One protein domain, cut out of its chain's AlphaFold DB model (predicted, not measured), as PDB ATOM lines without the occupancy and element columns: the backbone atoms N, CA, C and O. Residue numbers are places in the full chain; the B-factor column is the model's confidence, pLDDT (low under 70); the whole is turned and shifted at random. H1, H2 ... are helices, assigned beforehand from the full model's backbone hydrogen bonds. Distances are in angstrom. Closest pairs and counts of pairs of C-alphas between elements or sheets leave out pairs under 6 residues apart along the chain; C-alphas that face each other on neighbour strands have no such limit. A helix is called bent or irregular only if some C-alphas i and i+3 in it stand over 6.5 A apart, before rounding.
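What this domain is: This is residues 432 to 466 and 500 to 587 of the 587 residues of an uncharacterized protein of Neospora caninum (strain Liverpool) (UniProt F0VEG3). What shape do these atoms make? H1 and H2 run side by side, opposite ways, as one long arm; where H1 begins, H3, H4 and H5a cluster as a small head, from which residues 568 to 587 stick out as a second arm, giving a wide V. What is it built of? The 123 printed residues hold five named helices, H1 to H5 in order, and no named strand: all helix. How compact is it? It is only just loose, close to extended, with a radius of gyration of the C-alphas of 20.1 A and spans of 70 by 39 by 26 A.

Where its parts are: Where are the first helices? H1 is residues 434 to 466, 48.5 A long from C-alpha 434 at (132.572, -61.748, 4.296); H2 is 500 to 523, 34.8 A. What follows? H3 is residues 529 to 543, 20.7 A, and H4 is 545 to 555, 14.8 A. H5, residues 559 to 583, was assigned as one helix by its hydrogen bonds but is bent, with C-alphas 566 and 569 7.5 A apart: its arms are H5a, 559 to 566, 10.6 A, and H5b, 569 to 583, 21.3 A, ending at C-alpha 583 (95.964, -62.160, 27.327).

How they stand to each other: What does H1 touch? It touches H2 at a shallow tilt of 22 degrees, closest C-alphas Asp 453 and Arg 511, 5.7 A. With residues 435 to 443 alone it touches H3, closest C-alphas Gly 439 and Tyr 533, 3.7 A. How do H4 and H5a sit? They touch, closest C-alphas Ala 555 and Phe 562, 5.1 A. Are the backbones whole? In H1, H2, H3, H4, H5a and H5b every O i to N i+4 pair is within hydrogen-bond range.

The domain as a whole: Is anything missing? Residues 467 to 499 are cut out, with C-alphas 466 and 500 9.9 A apart; the links printed whole are tight. Where is confidence low? Residues 466, 570 to 580 and 582 to 587 are under 70.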
ATOM      1  N   ILE A 432     135.277 -64.039  10.436       91.62
ATOM      2  CA  ILE A 432     134.198 -63.095  10.142       91.62
ATOM      3  C   ILE A 432     133.645 -63.465   8.761       91.62
ATOM      4  O   ILE A 432     134.396 -63.757   7.830       91.62
ATOM      5  N   ASP A 433     132.325 -63.532   8.658       93.94
ATOM      6  CA  ASP A 433     131.610 -63.715   7.408       93.94
ATOM      7  C   ASP A 433     131.856 -62.510   6.506       93.94
ATOM      8  O   ASP A 433     131.752 -61.360   6.939       93.94
ATOM      9  N   LEU A 434     132.166 -62.780   5.240       93.25
ATOM     10  CA  LEU A 434     132.572 -61.748   4.296       93.25
ATOM     11  C   LEU A 434     131.503 -60.656   4.131       93.25
ATOM     12  O   LEU A 434     131.854 -59.489   4.019       93.25
ATOM     13  N   ALA A 435     130.206 -60.986   4.181       96.06
ATOM     14  CA  ALA A 435     129.152 -59.974   4.091       96.06
ATOM     15  C   ALA A 435     129.128 -59.061   5.327       96.06
ATOM     16  O   ALA A 435     128.858 -57.867   5.225       96.06
ATOM     17  N   VAL A 436     129.425 -59.602   6.511       97.25
ATOM     18  CA  VAL A 436     129.504 -58.809   7.745       97.25
ATOM     19  C   VAL A 436     130.747 -57.912   7.737       97.25
ATOM     20  O   VAL A 436     130.653 -56.742   8.114       97.25
ATOM     21  N   GLU A 437     131.886 -58.441   7.285       95.62
ATOM     22  CA  GLU A 437     133.141 -57.699   7.126       95.62
ATOM     23  C   GLU A 437     132.984 -56.533   6.138       95.62
ATOM     24  O   GLU A 437     133.110 -55.372   6.536       95.62
ATOM     25  N   GLU A 438     132.618 -56.828   4.887       95.56
ATOM     26  CA  GLU A 438     132.405 -55.825   3.836       95.56
ATOM     27  C   GLU A 438     131.305 -54.833   4.218       95.56
ATOM     28  O   GLU A 438     131.406 -53.631   3.966       95.56
ATOM     29  N   GLY A 439     130.260 -55.313   4.901       97.75
ATOM     30  CA  GLY A 439     129.196 -54.472   5.426       97.75
ATOM     31  C   GLY A 439     129.707 -53.408   6.395       97.75
ATOM     32  O   GLY A 439     129.326 -52.241   6.282       97.75
ATOM     33  N   LEU A 440     130.600 -53.775   7.317       98.06
ATOM     34  CA  LEU A 440     131.210 -52.828   8.248       98.06
ATOM     35  C   LEU A 440     132.175 -51.866   7.548       98.06
ATOM     36  O   LEU A 440     132.109 -50.660   7.805       98.06
ATOM     37  N   CYS A 441     133.022 -52.367   6.646       97.88
ATOM     38  CA  CYS A 441     133.932 -51.537   5.852       97.88
ATOM     39  C   CYS A 441     133.156 -50.509   5.005       97.88
ATOM     40  O   CYS A 441     133.505 -49.325   4.972       97.88
ATOM     41  N   ASN A 442     132.028 -50.909   4.409       97.81
ATOM     42  CA  ASN A 442     131.120 -50.011   3.698       97.81
ATOM     43  C   ASN A 442     130.425 -49.007   4.631       97.81
ATOM     44  O   ASN A 442     130.290 -47.837   4.281       97.81
ATOM     45  N   VAL A 443     130.018 -49.390   5.843       98.56
ATOM     46  CA  VAL A 443     129.441 -48.421   6.796       98.56
ATOM     47  C   VAL A 443     130.451 -47.342   7.191       98.56
ATOM     48  O   VAL A 443     130.080 -46.170   7.280       98.56
ATOM     49  N   ILE A 444     131.725 -47.698   7.363       98.50
ATOM     50  CA  ILE A 444     132.806 -46.739   7.625       98.50
ATOM     51  C   ILE A 444     133.013 -45.790   6.440       98.50
ATOM     52  O   ILE A 444     133.057 -44.575   6.635       98.50
ATOM     53  N   ALA A 445     133.077 -46.314   5.213       98.44
ATOM     54  CA  ALA A 445     133.188 -45.486   4.013       98.44
ATOM     55  C   ALA A 445     132.001 -44.519   3.869       98.44
ATOM     56  O   ALA A 445     132.197 -43.325   3.638       98.44
ATOM     57  N   ALA A 446     130.772 -45.004   4.078       98.56
ATOM     58  CA  ALA A 446     129.574 -44.169   4.067       98.56
ATOM     59  C   ALA A 446     129.643 -43.075   5.143       98.56
ATOM     60  O   ALA A 446     129.335 -41.918   4.869       98.56
ATOM     61  N   ARG A 447     130.119 -43.407   6.349       98.31
ATOM     62  CA  ARG A 447     130.267 -42.437   7.436       98.31
ATOM     63  C   ARG A 447     131.260 -41.322   7.097       98.31
ATOM     64  O   ARG A 447     131.000 -40.161   7.401       98.31
ATOM     65  N   VAL A 448     132.376 -41.652   6.451       98.56
ATOM     66  CA  VAL A 448     133.358 -40.665   5.968       98.56
ATOM     67  C   VAL A 448     132.722 -39.722   4.944       98.56
ATOM     68  O   VAL A 448     132.881 -38.505   5.046       98.56
ATOM     69  N   LEU A 449     131.957 -40.269   3.996       98.62
ATOM     70  CA  LEU A 449     131.235 -39.484   2.994       98.62
ATOM     71  C   LEU A 449     130.192 -38.548   3.630       98.62
ATOM     72  O   LEU A 449     130.127 -37.377   3.269       98.62
ATOM     73  N   GLU A 450     129.426 -39.023   4.614       98.56
ATOM     74  CA  GLU A 450     128.459 -38.206   5.365       98.56
ATOM     75  C   GLU A 450     129.127 -37.050   6.123       98.56
ATOM     76  O   GLU A 450     128.641 -35.917   6.094       98.56
ATOM     77  N   LEU A 451     130.257 -37.312   6.791       98.38
ATOM     78  CA  LEU A 451     131.023 -36.274   7.486       98.38
ATOM     79  C   LEU A 451     131.535 -35.217   6.506       98.38
ATOM     80  O   LEU A 451     131.475 -34.019   6.798       98.38
ATOM     81  N   ARG A 452     132.002 -35.649   5.332       98.06
ATOM     82  CA  ARG A 452     132.454 -34.751   4.273       98.06
ATOM     83  C   ARG A 452     131.309 -33.910   3.707       98.06
ATOM     84  O   ARG A 452     131.484 -32.703   3.560       98.06
ATOM     85  N   ASP A 453     130.137 -34.493   3.451       98.38
ATOM     86  CA  ASP A 453     128.960 -33.731   3.003       98.38
ATOM     87  C   ASP A 453     128.564 -32.656   4.026       98.38
ATOM     88  O   ASP A 453     128.349 -31.499   3.661       98.38
ATOM     89  N   ALA A 454     128.576 -32.984   5.323       98.19
ATOM     90  CA  ALA A 454     128.286 -32.019   6.385       98.19
ATOM     91  C   ALA A 454     129.302 -30.856   6.436       98.19
ATOM     92  O   ALA A 454     128.925 -29.696   6.650       98.19
ATOM     93  N   GLN A 455     130.593 -31.135   6.212       97.38
ATOM     94  CA  GLN A 455     131.637 -30.106   6.114       97.38
ATOM     95  C   GLN A 455     131.435 -29.202   4.889       97.38
ATOM     96  O   GLN A 455     131.552 -27.975   4.990       97.38
ATOM     97  N   LEU A 456     131.105 -29.793   3.741       96.38
ATOM     98  CA  LEU A 456     130.848 -29.073   2.495       96.38
ATOM     99  C   LEU A 456     129.609 -28.181   2.608       96.38
ATOM    100  O   LEU A 456     129.686 -27.000   2.282       96.38
ATOM    101  N   ALA A 457     128.512 -28.691   3.171       96.38
ATOM    102  CA  ALA A 457     127.298 -27.915   3.435       96.38
ATOM    103  C   ALA A 457     127.563 -26.712   4.363       96.38
ATOM    104  O   ALA A 457     127.046 -25.613   4.152       96.38
ATOM    105  N   SER A 458     128.416 -26.895   5.376       95.75
ATOM    106  CA  SER A 458     128.829 -25.808   6.276       95.75
ATOM    107  C   SER A 458     129.673 -24.748   5.560       95.75
ATOM    108  O   SER A 458     129.560 -23.555   5.853       95.75
ATOM    109  N   SER A 459     130.512 -25.178   4.616       93.56
ATOM    110  CA  SER A 459     131.375 -24.303   3.818       93.56
ATOM    111  C   SER A 459     130.565 -23.504   2.795       93.56
ATOM    112  O   SER A 459     130.745 -22.295   2.684       93.56
ATOM    113  N   GLU A 460     129.600 -24.149   2.138       91.81
ATOM    114  CA  GLU A 460     128.642 -23.526   1.220       91.81
ATOM    115  C   GLU A 460     127.865 -22.391   1.904       91.81
ATOM    116  O   GLU A 460     127.827 -21.267   1.404       91.81
ATOM    117  N   LYS A 461     127.333 -22.637   3.112       90.81
ATOM    118  CA  LYS A 461     126.619 -21.615   3.897       90.81
ATOM    119  C   LYS A 461     127.499 -20.404   4.223       90.81
ATOM    120  O   LYS A 461     127.012 -19.276   4.207       90.81
ATOM    121  N   ARG A 462     128.786 -20.618   4.521       89.00
ATOM    122  CA  ARG A 462     129.728 -19.530   4.830       89.00
ATOM    123  C   ARG A 462     130.002 -18.657   3.606       89.00
ATOM    124  O   ARG A 462     130.063 -17.439   3.753       89.00
ATOM    125  N   SER A 463     130.123 -19.262   2.426       86.00
ATOM    126  CA  SER A 463     130.343 -18.529   1.176       86.00
ATOM    127  C   SER A 463     129.161 -17.622   0.816       86.00
ATOM    128  O   SER A 463     129.382 -16.492   0.400       86.00
ATOM    129  N   LEU A 464     127.918 -18.061   1.056       81.44
ATOM    130  CA  LEU A 464     126.718 -17.267   0.746       81.44
ATOM    131  C   LEU A 464     126.520 -16.057   1.675       81.44
ATOM    132  O   LEU A 464     126.019 -15.020   1.249       81.44
ATOM    133  N   VAL A 465     126.907 -16.167   2.949       80.44
ATOM    134  CA  VAL A 465     126.752 -15.065   3.922       80.44
ATOM    135  C   VAL A 465     127.797 -13.961   3.703       80.44
ATOM    136  O   VAL A 465     127.530 -12.795   3.992       80.44
ATOM    137  N   GLY A 466     128.969 -14.298   3.151       66.00
ATOM    138  CA  GLY A 466     130.053 -13.341   2.900       66.00
ATOM    139  C   GLY A 466     129.721 -12.252   1.873       66.00
ATOM    140  O   GLY A 466     130.249 -11.150   1.974       66.00
ATOM    141  N   ALA A 500     134.628 -17.178  -6.389       86.44
ATOM    142  CA  ALA A 500     133.691 -17.546  -5.331       86.44
ATOM    143  C   ALA A 500     132.517 -18.370  -5.886       86.44
ATOM    144  O   ALA A 500     132.233 -19.458  -5.375       86.44
ATOM    145  N   ALA A 501     131.895 -17.910  -6.978       88.69
ATOM    146  CA  ALA A 501     130.823 -18.637  -7.658       88.69
ATOM    147  C   ALA A 501     131.291 -20.011  -8.173       88.69
ATOM    148  O   ALA A 501     130.576 -21.009  -8.033       88.69
ATOM    149  N   ALA A 502     132.510 -20.076  -8.714       89.00
ATOM    150  CA  ALA A 502     133.132 -21.313  -9.161       89.00
ATOM    151  C   ALA A 502     133.290 -22.333  -8.022       89.00
ATOM    152  O   ALA A 502     132.893 -23.494  -8.152       89.00
ATOM    153  N   ASN A 503     133.809 -21.887  -6.877       90.19
ATOM    154  CA  ASN A 503     133.988 -22.728  -5.698       90.19
ATOM    155  C   ASN A 503     132.655 -23.242  -5.140       90.19
ATOM    156  O   ASN A 503     132.552 -24.418  -4.799       90.19
ATOM    157  N   VAL A 504     131.616 -22.400  -5.088       91.62
ATOM    158  CA  VAL A 504     130.270 -22.819  -4.652       91.62
ATOM    159  C   VAL A 504     129.722 -23.923  -5.560       91.62
ATOM    160  O   VAL A 504     129.207 -24.931  -5.076       91.62
ATOM    161  N   ALA A 505     129.883 -23.782  -6.875       91.50
ATOM    162  CA  ALA A 505     129.428 -24.789  -7.825       91.50
ATOM    163  C   ALA A 505     130.235 -26.103  -7.747       91.50
ATOM    164  O   ALA A 505     129.641 -27.178  -7.867       91.50
ATOM    165  N   LEU A 506     131.547 -26.051  -7.481       93.25
ATOM    166  CA  LEU A 506     132.357 -27.249  -7.218       93.25
ATOM    167  C   LEU A 506     131.929 -27.960  -5.929       93.25
ATOM    168  O   LEU A 506     131.776 -29.180  -5.938       93.25
ATOM    169  N   ILE A 507     131.665 -27.212  -4.852       95.12
ATOM    170  CA  ILE A 507     131.145 -27.760  -3.590       95.12
ATOM    171  C   ILE A 507     129.813 -28.474  -3.835       95.12
ATOM    172  O   ILE A 507     129.661 -29.639  -3.468       95.12
ATOM    173  N   ALA A 508     128.863 -27.820  -4.507       95.38
ATOM    174  CA  ALA A 508     127.571 -28.421  -4.833       95.38
ATOM    175  C   ALA A 508     127.724 -29.700  -5.680       95.38
ATOM    176  O   ALA A 508     127.011 -30.687  -5.476       95.38
ATOM    177  N   TYR A 509     128.683 -29.713  -6.611       95.06
ATOM    178  CA  TYR A 509     128.985 -30.886  -7.422       95.06
ATOM    179  C   TYR A 509     129.601 -32.033  -6.603       95.06
ATOM    180  O   TYR A 509     129.172 -33.180  -6.755       95.06
ATOM    181  N   GLU A 510     130.550 -31.751  -5.703       97.06
ATOM    182  CA  GLU A 510     131.148 -32.751  -4.807       97.06
ATOM    183  C   GLU A 510     130.078 -33.407  -3.921       97.06
ATOM    184  O   GLU A 510     130.012 -34.633  -3.831       97.06
ATOM    185  N   ARG A 511     129.161 -32.610  -3.360       97.50
ATOM    186  CA  ARG A 511     128.017 -33.113  -2.579       97.50
ATOM    187  C   ARG A 511     127.118 -34.042  -3.399       97.50
ATOM    188  O   ARG A 511     126.700 -35.093  -2.918       97.50
ATOM    189  N   LYS A 512     126.874 -33.719  -4.675       96.62
ATOM    190  CA  LYS A 512     126.133 -34.601  -5.594       96.62
ATOM    191  C   LYS A 512     126.869 -35.920  -5.846       96.62
ATOM    192  O   LYS A 512     126.226 -36.964  -5.910       96.62
ATOM    193  N   VAL A 513     128.196 -35.894  -5.994       96.38
ATOM    194  CA  VAL A 513     129.009 -37.115  -6.123       96.38
ATOM    195  C   VAL A 513     128.895 -37.975  -4.865       96.38
ATOM    196  O   VAL A 513     128.652 -39.176  -4.979       96.38
ATOM    197  N   ILE A 514     128.994 -37.367  -3.681       97.94
ATOM    198  CA  ILE A 514     128.815 -38.056  -2.396       97.94
ATOM    199  C   ILE A 514     127.434 -38.718  -2.318       97.94
ATOM    200  O   ILE A 514     127.348 -39.910  -2.027       97.94
ATOM    201  N   ALA A 515     126.367 -37.988  -2.651       97.75
ATOM    202  CA  ALA A 515     125.005 -38.515  -2.642       97.75
ATOM    203  C   ALA A 515     124.837 -39.730  -3.572       97.75
ATOM    204  O   ALA A 515     124.239 -40.728  -3.176       97.75
ATOM    205  N   VAL A 516     125.418 -39.688  -4.779       96.00
ATOM    206  CA  VAL A 516     125.408 -40.834  -5.707       96.00
ATOM    207  C   VAL A 516     126.112 -42.045  -5.093       96.00
ATOM    208  O   VAL A 516     125.572 -43.147  -5.143       96.00
ATOM    209  N   ARG A 517     127.290 -41.858  -4.481       96.00
ATOM    210  CA  ARG A 517     128.041 -42.957  -3.849       96.00
ATOM    211  C   ARG A 517     127.277 -43.576  -2.679       96.00
ATOM    212  O   ARG A 517     127.219 -44.797  -2.588       96.00
ATOM    213  N   LEU A 518     126.653 -42.758  -1.832       97.38
ATOM    214  CA  LEU A 518     125.809 -43.236  -0.732       97.38
ATOM    215  C   LEU A 518     124.594 -44.025  -1.249       97.38
ATOM    216  O   LEU A 518     124.327 -45.118  -0.749       97.38
ATOM    217  N   SER A 519     123.915 -43.522  -2.289       96.62
ATOM    218  CA  SER A 519     122.789 -44.216  -2.939       96.62
ATOM    219  C   SER A 519     123.211 -45.598  -3.425       96.62
ATOM    220  O   SER A 519     122.599 -46.594  -3.044       96.62
ATOM    221  N   MET A 520     124.324 -45.671  -4.164       94.12
ATOM    222  CA  MET A 520     124.853 -46.927  -4.692       94.12
ATOM    223  C   MET A 520     125.090 -47.976  -3.607       94.12
ATOM    224  O   MET A 520     124.746 -49.129  -3.815       94.12
ATOM    225  N   MET A 521     125.651 -47.590  -2.456       95.12
ATOM    226  CA  MET A 521     125.899 -48.520  -1.348       95.12
ATOM    227  C   MET A 521     124.589 -49.012  -0.721       95.12
ATOM    228  O   MET A 521     124.444 -50.191  -0.413       95.12
ATOM    229  N   SER A 522     123.614 -48.114  -0.551       96.94
ATOM    230  CA  SER A 522     122.320 -48.453   0.053       96.94
ATOM    231  C   SER A 522     121.438 -49.338  -0.832       96.94
ATOM    232  O   SER A 522     120.748 -50.231  -0.328       96.94
ATOM    233  N   GLU A 523     121.509 -49.129  -2.145       96.19
ATOM    234  CA  GLU A 523     120.691 -49.790  -3.165       96.19
ATOM    235  C   GLU A 523     121.387 -51.004  -3.796       96.19
ATOM    236  O   GLU A 523     120.793 -51.673  -4.646       96.19
ATOM    237  N   ASP A 524     122.625 -51.311  -3.384       94.56
ATOM    238  CA  ASP A 524     123.385 -52.434  -3.928       94.56
ATOM    239  C   ASP A 524     122.636 -53.756  -3.695       94.56
ATOM    240  O   ASP A 524     122.216 -54.084  -2.579       94.56
ATOM    241  N   LYS A 525     122.428 -54.520  -4.766       95.06
ATOM    242  CA  LYS A 525     121.706 -55.798  -4.727       95.06
ATOM    243  C   LYS A 525     122.626 -56.979  -4.434       95.06
ATOM    244  O   LYS A 525     122.128 -58.092  -4.277       95.06
ATOM    245  N   ASP A 526     123.936 -56.757  -4.385       93.19
ATOM    246  CA  ASP A 526     124.896 -57.796  -4.053       93.19
ATOM    247  C   ASP A 526     124.688 -58.309  -2.616       93.19
ATOM    248  O   ASP A 526     124.408 -57.551  -1.682       93.19
ATOM    249  N   LYS A 527     124.808 -59.627  -2.434       92.88
ATOM    250  CA  LYS A 527     124.578 -60.281  -1.135       92.88
ATOM    251  C   LYS A 527     125.682 -59.990  -0.122       92.88
ATOM    252  O   LYS A 527     125.433 -60.009   1.077       92.88
ATOM    253  N   ILE A 528     126.905 -59.776  -0.586       93.12
ATOM    254  CA  ILE A 528     128.054 -59.505   0.268       93.12
ATOM    255  C   ILE A 528     128.088 -58.008   0.559       93.12
ATOM    256  O   ILE A 528     127.987 -57.601   1.715       93.12
ATOM    257  N   TYR A 529     128.136 -57.181  -0.483       92.69
ATOM    258  CA  TYR A 529     128.308 -55.739  -0.320       92.69
ATOM    259  C   TYR A 529     127.017 -55.031   0.098       92.69
ATOM    260  O   TYR A 529     127.044 -54.199   1.003       92.69
ATOM    261  N   GLY A 530     125.881 -55.375  -0.514       95.00
ATOM    262  CA  GLY A 530     124.596 -54.715  -0.282       95.00
ATOM    263  C   GLY A 530     123.874 -55.189   0.977       95.00
ATOM    264  O   GLY A 530     123.560 -54.384   1.859       95.00
ATOM    265  N   ASP A 531     123.602 -56.494   1.093       96.38
ATOM    266  CA  ASP A 531     122.916 -57.036   2.279       96.38
ATOM    267  C   ASP A 531     123.763 -56.880   3.546       96.38
ATOM    268  O   ASP A 531     123.224 -56.518   4.600       96.38
ATOM    269  N   GLY A 532     125.078 -57.087   3.425       97.44
ATOM    270  CA  GLY A 532     126.058 -56.804   4.466       97.44
ATOM    271  C   GLY A 532     125.998 -55.356   4.942       97.44
ATOM    272  O   GLY A 532     125.763 -55.103   6.128       97.44
ATOM    273  N   TYR A 533     126.116 -54.395   4.014       98.19
ATOM    274  CA  TYR A 533     126.031 -52.965   4.323       98.19
ATOM    275  C   TYR A 533     124.729 -52.617   5.042       98.19
ATOM    276  O   TYR A 533     124.765 -52.025   6.118       98.19
ATOM    277  N   ARG A 534     123.571 -53.030   4.509       98.25
ATOM    278  CA  ARG A 534     122.268 -52.736   5.128       98.25
ATOM    279  C   ARG A 534     122.130 -53.343   6.522       98.25
ATOM    280  O   ARG A 534     121.569 -52.704   7.411       98.25
ATOM    281  N   ALA A 535     122.605 -54.571   6.730       98.19
ATOM    282  CA  ALA A 535     122.533 -55.224   8.032       98.19
ATOM    283  C   ALA A 535     123.396 -54.505   9.077       98.19
ATOM    284  O   ALA A 535     122.902 -54.196  10.164       98.19
ATOM    285  N   VAL A 536     124.653 -54.196   8.741       98.38
ATOM    286  CA  VAL A 536     125.565 -53.493   9.653       98.38
ATOM    287  C   VAL A 536     125.126 -52.043   9.857       98.38
ATOM    288  O   VAL A 536     125.153 -51.562  10.987       98.38
ATOM    289  N   ARG A 537     124.629 -51.361   8.819       98.38
ATOM    290  CA  ARG A 537     124.112 -49.990   8.919       98.38
ATOM    291  C   ARG A 537     122.970 -49.894   9.926       98.38
ATOM    292  O   ARG A 537     123.044 -49.059  10.823       98.38
ATOM    293  N   ARG A 538     121.989 -50.803   9.859       97.94
ATOM    294  CA  ARG A 538     120.907 -50.876  10.856       97.94
ATOM    295  C   ARG A 538     121.433 -51.134  12.269       97.94
ATOM    296  O   ARG A 538     120.910 -50.576  13.227       97.94
ATOM    297  N   ALA A 539     122.467 -51.965  12.415       97.81
ATOM    298  CA  ALA A 539     123.095 -52.201  13.714       97.81
ATOM    299  C   ALA A 539     123.786 -50.940  14.259       97.81
ATOM    300  O   ALA A 539     123.672 -50.648  15.447       97.81
ATOM    301  N   VAL A 540     124.469 -50.175  13.402       98.06
ATOM    302  CA  VAL A 540     125.095 -48.897  13.772       98.06
ATOM    303  C   VAL A 540     124.052 -47.848  14.143       98.06
ATOM    304  O   VAL A 540     124.247 -47.138  15.124       98.06
ATOM    305  N   GLU A 541     122.942 -47.767  13.416       97.00
ATOM    306  CA  GLU A 541     121.835 -46.858  13.737       97.00
ATOM    307  C   GLU A 541     121.173 -47.211  15.075       97.00
ATOM    308  O   GLU A 541     120.858 -46.317  15.855       97.00
ATOM    309  N   ALA A 542     121.015 -48.503  15.375       96.38
ATOM    310  CA  ALA A 542     120.387 -48.961  16.612       96.38
ATOM    311  C   ALA A 542     121.313 -48.896  17.840       96.38
ATOM    312  O   ALA A 542     120.851 -48.617  18.943       96.38
ATOM    313  N   LEU A 543     122.606 -49.200  17.678       96.88
ATOM    314  CA  LEU A 543     123.524 -49.467  18.797       96.88
ATOM    315  C   LEU A 543     124.757 -48.552  18.825       96.88
ATOM    316  O   LEU A 543     125.550 -48.602  19.769       96.88
ATOM    317  N   GLY A 544     124.966 -47.747  17.787       97.12
ATOM    318  CA  GLY A 544     126.208 -47.022  17.556       97.12
ATOM    319  C   GLY A 544     127.328 -47.907  16.997       97.12
ATOM    320  O   GLY A 544     127.351 -49.135  17.130       97.12
ATOM    321  N   ILE A 545     128.312 -47.262  16.370       97.25
ATOM    322  CA  ILE A 545     129.370 -47.949  15.617       97.25
ATOM    323  C   ILE A 545     130.287 -48.816  16.484       97.25
ATOM    324  O   ILE A 545     130.673 -49.906  16.072       97.25
ATOM    325  N   LYS A 546     130.577 -48.387  17.719       95.81
ATOM    326  CA  LYS A 546     131.436 -49.141  18.648       95.81
ATOM    327  C   LYS A 546     130.820 -50.489  19.014       95.81
ATOM    328  O   LYS A 546     131.503 -51.512  19.003       95.81
ATOM    329  N   ARG A 547     129.516 -50.500  19.314       96.31
ATOM    330  CA  ARG A 547     128.801 -51.726  19.674       96.31
ATOM    331  C   ARG A 547     128.608 -52.630  18.462       96.31
ATOM    332  O   ARG A 547     128.809 -53.833  18.587       96.31
ATOM    333  N   ALA A 548     128.294 -52.066  17.295       97.31
ATOM    334  CA  ALA A 548     128.227 -52.831  16.052       97.31
ATOM    335  C   ALA A 548     129.570 -53.510  15.730       97.31
ATOM    336  O   ALA A 548     129.591 -54.712  15.492       97.31
ATOM    337  N   LEU A 549     130.695 -52.789  15.823       95.94
ATOM    338  CA  LEU A 549     132.043 -53.343  15.642       95.94
ATOM    339  C   LEU A 549     132.345 -54.491  16.621       95.94
ATOM    340  O   LEU A 549     132.926 -55.504  16.232       95.94
ATOM    341  N   GLN A 550     131.944 -54.361  17.889       94.00
ATOM    342  CA  GLN A 550     132.078 -55.450  18.859       94.00
ATOM    343  C   GLN A 550     131.281 -56.687  18.419       94.00
ATOM    344  O   GLN A 550     131.819 -57.791  18.444       94.00
ATOM    345  N   LEU A 551     130.036 -56.503  17.969       95.19
ATOM    346  CA  LEU A 551     129.189 -57.598  17.490       95.19
ATOM    347  C   LEU A 551     129.716 -58.237  16.203       95.19
ATOM    348  O   LEU A 551     129.621 -59.452  16.070       95.19
ATOM    349  N   VAL A 552     130.318 -57.469  15.293       94.94
ATOM    350  CA  VAL A 552     131.004 -58.026  14.114       94.94
ATOM    351  C   VAL A 552     132.106 -58.995  14.543       94.94
ATOM    352  O   VAL A 552     132.223 -60.083  13.994       94.94
ATOM    353  N   ARG A 553     132.870 -58.666  15.585       91.62
ATOM    354  CA  ARG A 553     133.933 -59.549  16.086       91.62
ATOM    355  C   ARG A 553     133.426 -60.765  16.852       91.62
ATOM    356  O   ARG A 553     134.020 -61.831  16.750       91.62
ATOM    357  N   THR A 554     132.371 -60.616  17.651       91.88
ATOM    358  CA  THR A 554     131.905 -61.693  18.544       91.88
ATOM    359  C   THR A 554     130.812 -62.566  17.935       91.88
ATOM    360  O   THR A 554     130.636 -63.702  18.359       91.88
ATOM    361  N   ALA A 555     130.051 -62.037  16.977       94.31
ATOM    362  CA  ALA A 555     128.884 -62.681  16.373       94.31
ATOM    363  C   ALA A 555     128.861 -62.564  14.838       94.31
ATOM    364  O   ALA A 555     127.853 -62.893  14.216       94.31
ATOM    365  N   GLY A 556     129.945 -62.098  14.214       94.38
ATOM    366  CA  GLY A 556     130.020 -61.908  12.769       94.38
ATOM    367  C   GLY A 556     130.400 -63.143  11.967       94.38
ATOM    368  O   GLY A 556     130.675 -62.983  10.792       94.38
ATOM    369  N   SER A 557     130.423 -64.354  12.534       93.88
ATOM    370  CA  SER A 557     130.770 -65.574  11.778       93.88
ATOM    371  C   SER A 557     129.714 -66.038  10.781       93.88
ATOM    372  O   SER A 557     129.982 -66.911   9.960       93.88
ATOM    373  N   SER A 558     128.516 -65.462  10.839       95.94
ATOM    374  CA  SER A 558     127.561 -65.474   9.735       95.94
ATOM    375  C   SER A 558     126.690 -64.227   9.798       95.94
ATOM    376  O   SER A 558     126.424 -63.687  10.878       95.94
ATOM    377  N   LEU A 559     126.189 -63.792   8.641       96.25
ATOM    378  CA  LEU A 559     125.262 -62.664   8.567       96.25
ATOM    379  C   LEU A 559     123.999 -62.886   9.422       96.25
ATOM    380  O   LEU A 559     123.493 -61.951  10.045       96.25
ATOM    381  N   GLU A 560     123.504 -64.122   9.496       96.25
ATOM    382  CA  GLU A 560     122.320 -64.468  10.288       96.25
ATOM    383  C   GLU A 560     122.585 -64.452  11.797       96.25
ATOM    384  O   GLU A 560     121.756 -63.945  12.558       96.25
ATOM    385  N   MET A 561     123.749 -64.931  12.252       95.56
ATOM    386  CA  MET A 561     124.119 -64.813  13.665       95.56
ATOM    387  C   MET A 561     124.326 -63.358  14.072       95.56
ATOM    388  O   MET A 561     123.845 -62.957  15.134       95.56
ATOM    389  N   PHE A 562     124.938 -62.548  13.206       96.62
ATOM    390  CA  PHE A 562     125.075 -61.115  13.436       96.62
ATOM    391  C   PHE A 562     123.702 -60.439  13.570       96.62
ATOM    392  O   PHE A 562     123.436 -59.774  14.571       96.62
ATOM    393  N   LYS A 563     122.777 -60.670  12.623       96.62
ATOM    394  CA  LYS A 563     121.402 -60.142  12.697       96.62
ATOM    395  C   LYS A 563     120.684 -60.592  13.968       96.62
ATOM    396  O   LYS A 563     120.041 -59.773  14.619       96.62
ATOM    397  N   ARG A 564     120.804 -61.867  14.351       95.75
ATOM    398  CA  ARG A 564     120.203 -62.384  15.587       95.75
ATOM    399  C   ARG A 564     120.791 -61.711  16.826       95.75
ATOM    400  O   ARG A 564     120.035 -61.375  17.727       95.75
ATOM    401  N   ALA A 565     122.098 -61.468  16.868       95.12
ATOM    402  CA  ALA A 565     122.738 -60.790  17.992       95.12
ATOM    403  C   ALA A 565     122.320 -59.314  18.115       95.12
ATOM    404  O   ALA A 565     122.208 -58.798  19.224       95.12
ATOM    405  N   VAL A 566     122.067 -58.639  16.989       95.31
ATOM    406  CA  VAL A 566     121.624 -57.236  16.970       95.31
ATOM    407  C   VAL A 566     120.125 -57.112  17.276       95.31
ATOM    408  O   VAL A 566     119.731 -56.246  18.053       95.31
ATOM    409  N   PHE A 567     119.282 -57.960  16.678       93.62
ATOM    410  CA  PHE A 567     117.822 -57.772  16.655       93.62
ATOM    411  C   PHE A 567     117.024 -58.848  17.411       93.62
ATOM    412  O   PHE A 567     115.841 -58.650  17.683       93.62
ATOM    413  N   GLY A 568     117.639 -59.974  17.778       86.94
ATOM    414  CA  GLY A 568     116.950 -61.121  18.382       86.94
ATOM    415  C   GLY A 568     116.330 -60.820  19.747       86.94
ATOM    416  O   GLY A 568     115.228 -61.286  20.027       86.94
ATOM    417  N   SER A 569     116.964 -59.972  20.560       73.00
ATOM    418  CA  SER A 569     116.395 -59.545  21.848       73.00
ATOM    419  C   SER A 569     115.164 -58.644  21.680       73.00
ATOM    420  O   SER A 569     114.268 -58.663  22.517       73.00
ATOM    421  N   SER A 570     115.095 -57.881  20.582       65.62
ATOM    422  CA  SER A 570     113.977 -56.970  20.301       65.62
ATOM    423  C   SER A 570     112.734 -57.725  19.821       65.62
ATOM    424  O   SER A 570     111.616 -57.401  20.217       65.62
ATOM    425  N   ILE A 571     112.926 -58.795  19.039       61.62
ATOM    426  CA  ILE A 571     111.825 -59.662  18.597       61.62
ATOM    427  C   ILE A 571     111.196 -60.376  19.795       61.62
ATOM    428  O   ILE A 571     109.975 -60.374  19.914       61.62
ATOM    429  N   LEU A 572     112.006 -60.905  20.722       59.38
ATOM    430  CA  LEU A 572     111.480 -61.550  21.930       59.38
ATOM    431  C   LEU A 572     110.714 -60.561  22.825       59.38
ATOM    432  O   LEU A 572     109.629 -60.884  23.310       59.38
ATOM    433  N   ALA A 573     111.215 -59.333  22.978       59.34
ATOM    434  CA  ALA A 573     110.524 -58.291  23.736       59.34
ATOM    435  C   ALA A 573     109.195 -57.847  23.083       59.34
ATOM    436  O   ALA A 573     108.215 -57.601  23.786       59.34
ATOM    437  N   GLN A 574     109.123 -57.786  21.747       58.31
ATOM    438  CA  GLN A 574     107.872 -57.484  21.036       58.31
ATOM    439  C   GLN A 574     106.869 -58.640  21.092       58.31
ATOM    440  O   GLN A 574     105.676 -58.392  21.263       58.31
ATOM    441  N   THR A 575     107.319 -59.896  21.011       64.50
ATOM    442  CA  THR A 575     106.414 -61.048  21.140       64.50
ATOM    443  C   THR A 575     105.827 -61.173  22.542       64.50
ATOM    444  O   THR A 575     104.657 -61.527  22.665       64.50
ATOM    445  N   HIS A 576     106.583 -60.819  23.589       59.62
ATOM    446  CA  HIS A 576     106.051 -60.787  24.953       59.62
ATOM    447  C   HIS A 576     104.969 -59.712  25.126       59.62
ATOM    448  O   HIS A 576     103.907 -60.018  25.654       59.62
ATOM    449  N   ASN A 577     105.169 -58.509  24.580       63.91
ATOM    450  CA  ASN A 577     104.153 -57.450  24.621       63.91
ATOM    451  C   ASN A 577     102.867 -57.823  23.859       63.91
ATOM    452  O   ASN A 577     101.765 -57.534  24.317       63.91
ATOM    453  N   ILE A 578     102.976 -58.494  22.707       69.19
ATOM    454  CA  ILE A 578     101.794 -58.936  21.948       69.19
ATOM    455  C   ILE A 578     101.047 -60.053  22.691       69.19
ATOM    456  O   ILE A 578      99.818 -60.036  22.728       69.19
ATOM    457  N   ALA A 579     101.764 -60.997  23.310       64.75
ATOM    458  CA  ALA A 579     101.152 -62.057  24.109       64.75
ATOM    459  C   ALA A 579     100.445 -61.506  25.361       64.75
ATOM    460  O   ALA A 579      99.357 -61.961  25.704       64.75
ATOM    461  N   GLU A 580     101.011 -60.487  26.005       68.81
ATOM    462  CA  GLU A 580     100.444 -59.854  27.201       68.81
ATOM    463  C   GLU A 580      99.198 -59.005  26.875       68.81
ATOM    464  O   GLU A 580      98.188 -59.068  27.582       68.81
ATOM    465  N   VAL A 581      99.204 -58.300  25.737       72.75
ATOM    466  CA  VAL A 581      98.028 -57.572  25.221       72.75
ATOM    467  C   VAL A 581      96.933 -58.529  24.734       72.75
ATOM    468  O   VAL A 581      95.748 -58.239  24.905       72.75
ATOM    469  N   ALA A 582      97.296 -59.676  24.152       67.38
ATOM    470  CA  ALA A 582      96.330 -60.706  23.773       67.38
ATOM    471  C   ALA A 582      95.691 -61.369  25.005       67.38
ATOM    472  O   ALA A 582      94.482 -61.592  25.011       67.38
ATOM    473  N   CYS A 583      96.468 -61.613  26.065       67.69
ATOM    474  CA  CYS A 583      95.964 -62.160  27.327       67.69
ATOM    475  C   CYS A 583      95.022 -61.169  28.037       67.69
ATOM    476  O   CYS A 583      93.944 -61.547  28.483       67.69
ATOM    477  N   SER A 584      95.354 -59.874  28.028       65.44
ATOM    478  CA  SER A 584      94.531 -58.814  28.642       65.44
ATOM    479  C   SER A 584      93.213 -58.523  27.910       65.44
ATOM    480  O   SER A 584      92.381 -57.794  28.431       65.44
ATOM    481  N   ARG A 585      93.026 -59.039  26.687       66.19
ATOM    482  CA  ARG A 585      91.758 -58.953  25.936       66.19
ATOM    483  C   ARG A 585      90.896 -60.213  26.047       66.19
ATOM    484  O   ARG A 585      89.770 -60.203  25.562       66.19
ATOM    485  N   ALA A 586      91.448 -61.292  26.599       63.47
ATOM    486  CA  ALA A 586      90.763 -62.571  26.772       63.47
ATOM    487  C   ALA A 586      90.217 -62.776  28.199       63.47
ATOM    488  O   ALA A 586      89.422 -63.692  28.405       63.47
ATOM    489  N   CYS A 587      90.626 -61.929  29.148       54.56
ATOM    490  CA  CYS A 587      90.012 -61.753  30.465       54.56
ATOM    491  C   CYS A 587      89.068 -60.551  30.432       54.56
ATOM    492  O   CYS A 587      88.040 -60.607  31.142       54.56
TER     493      CYS A 587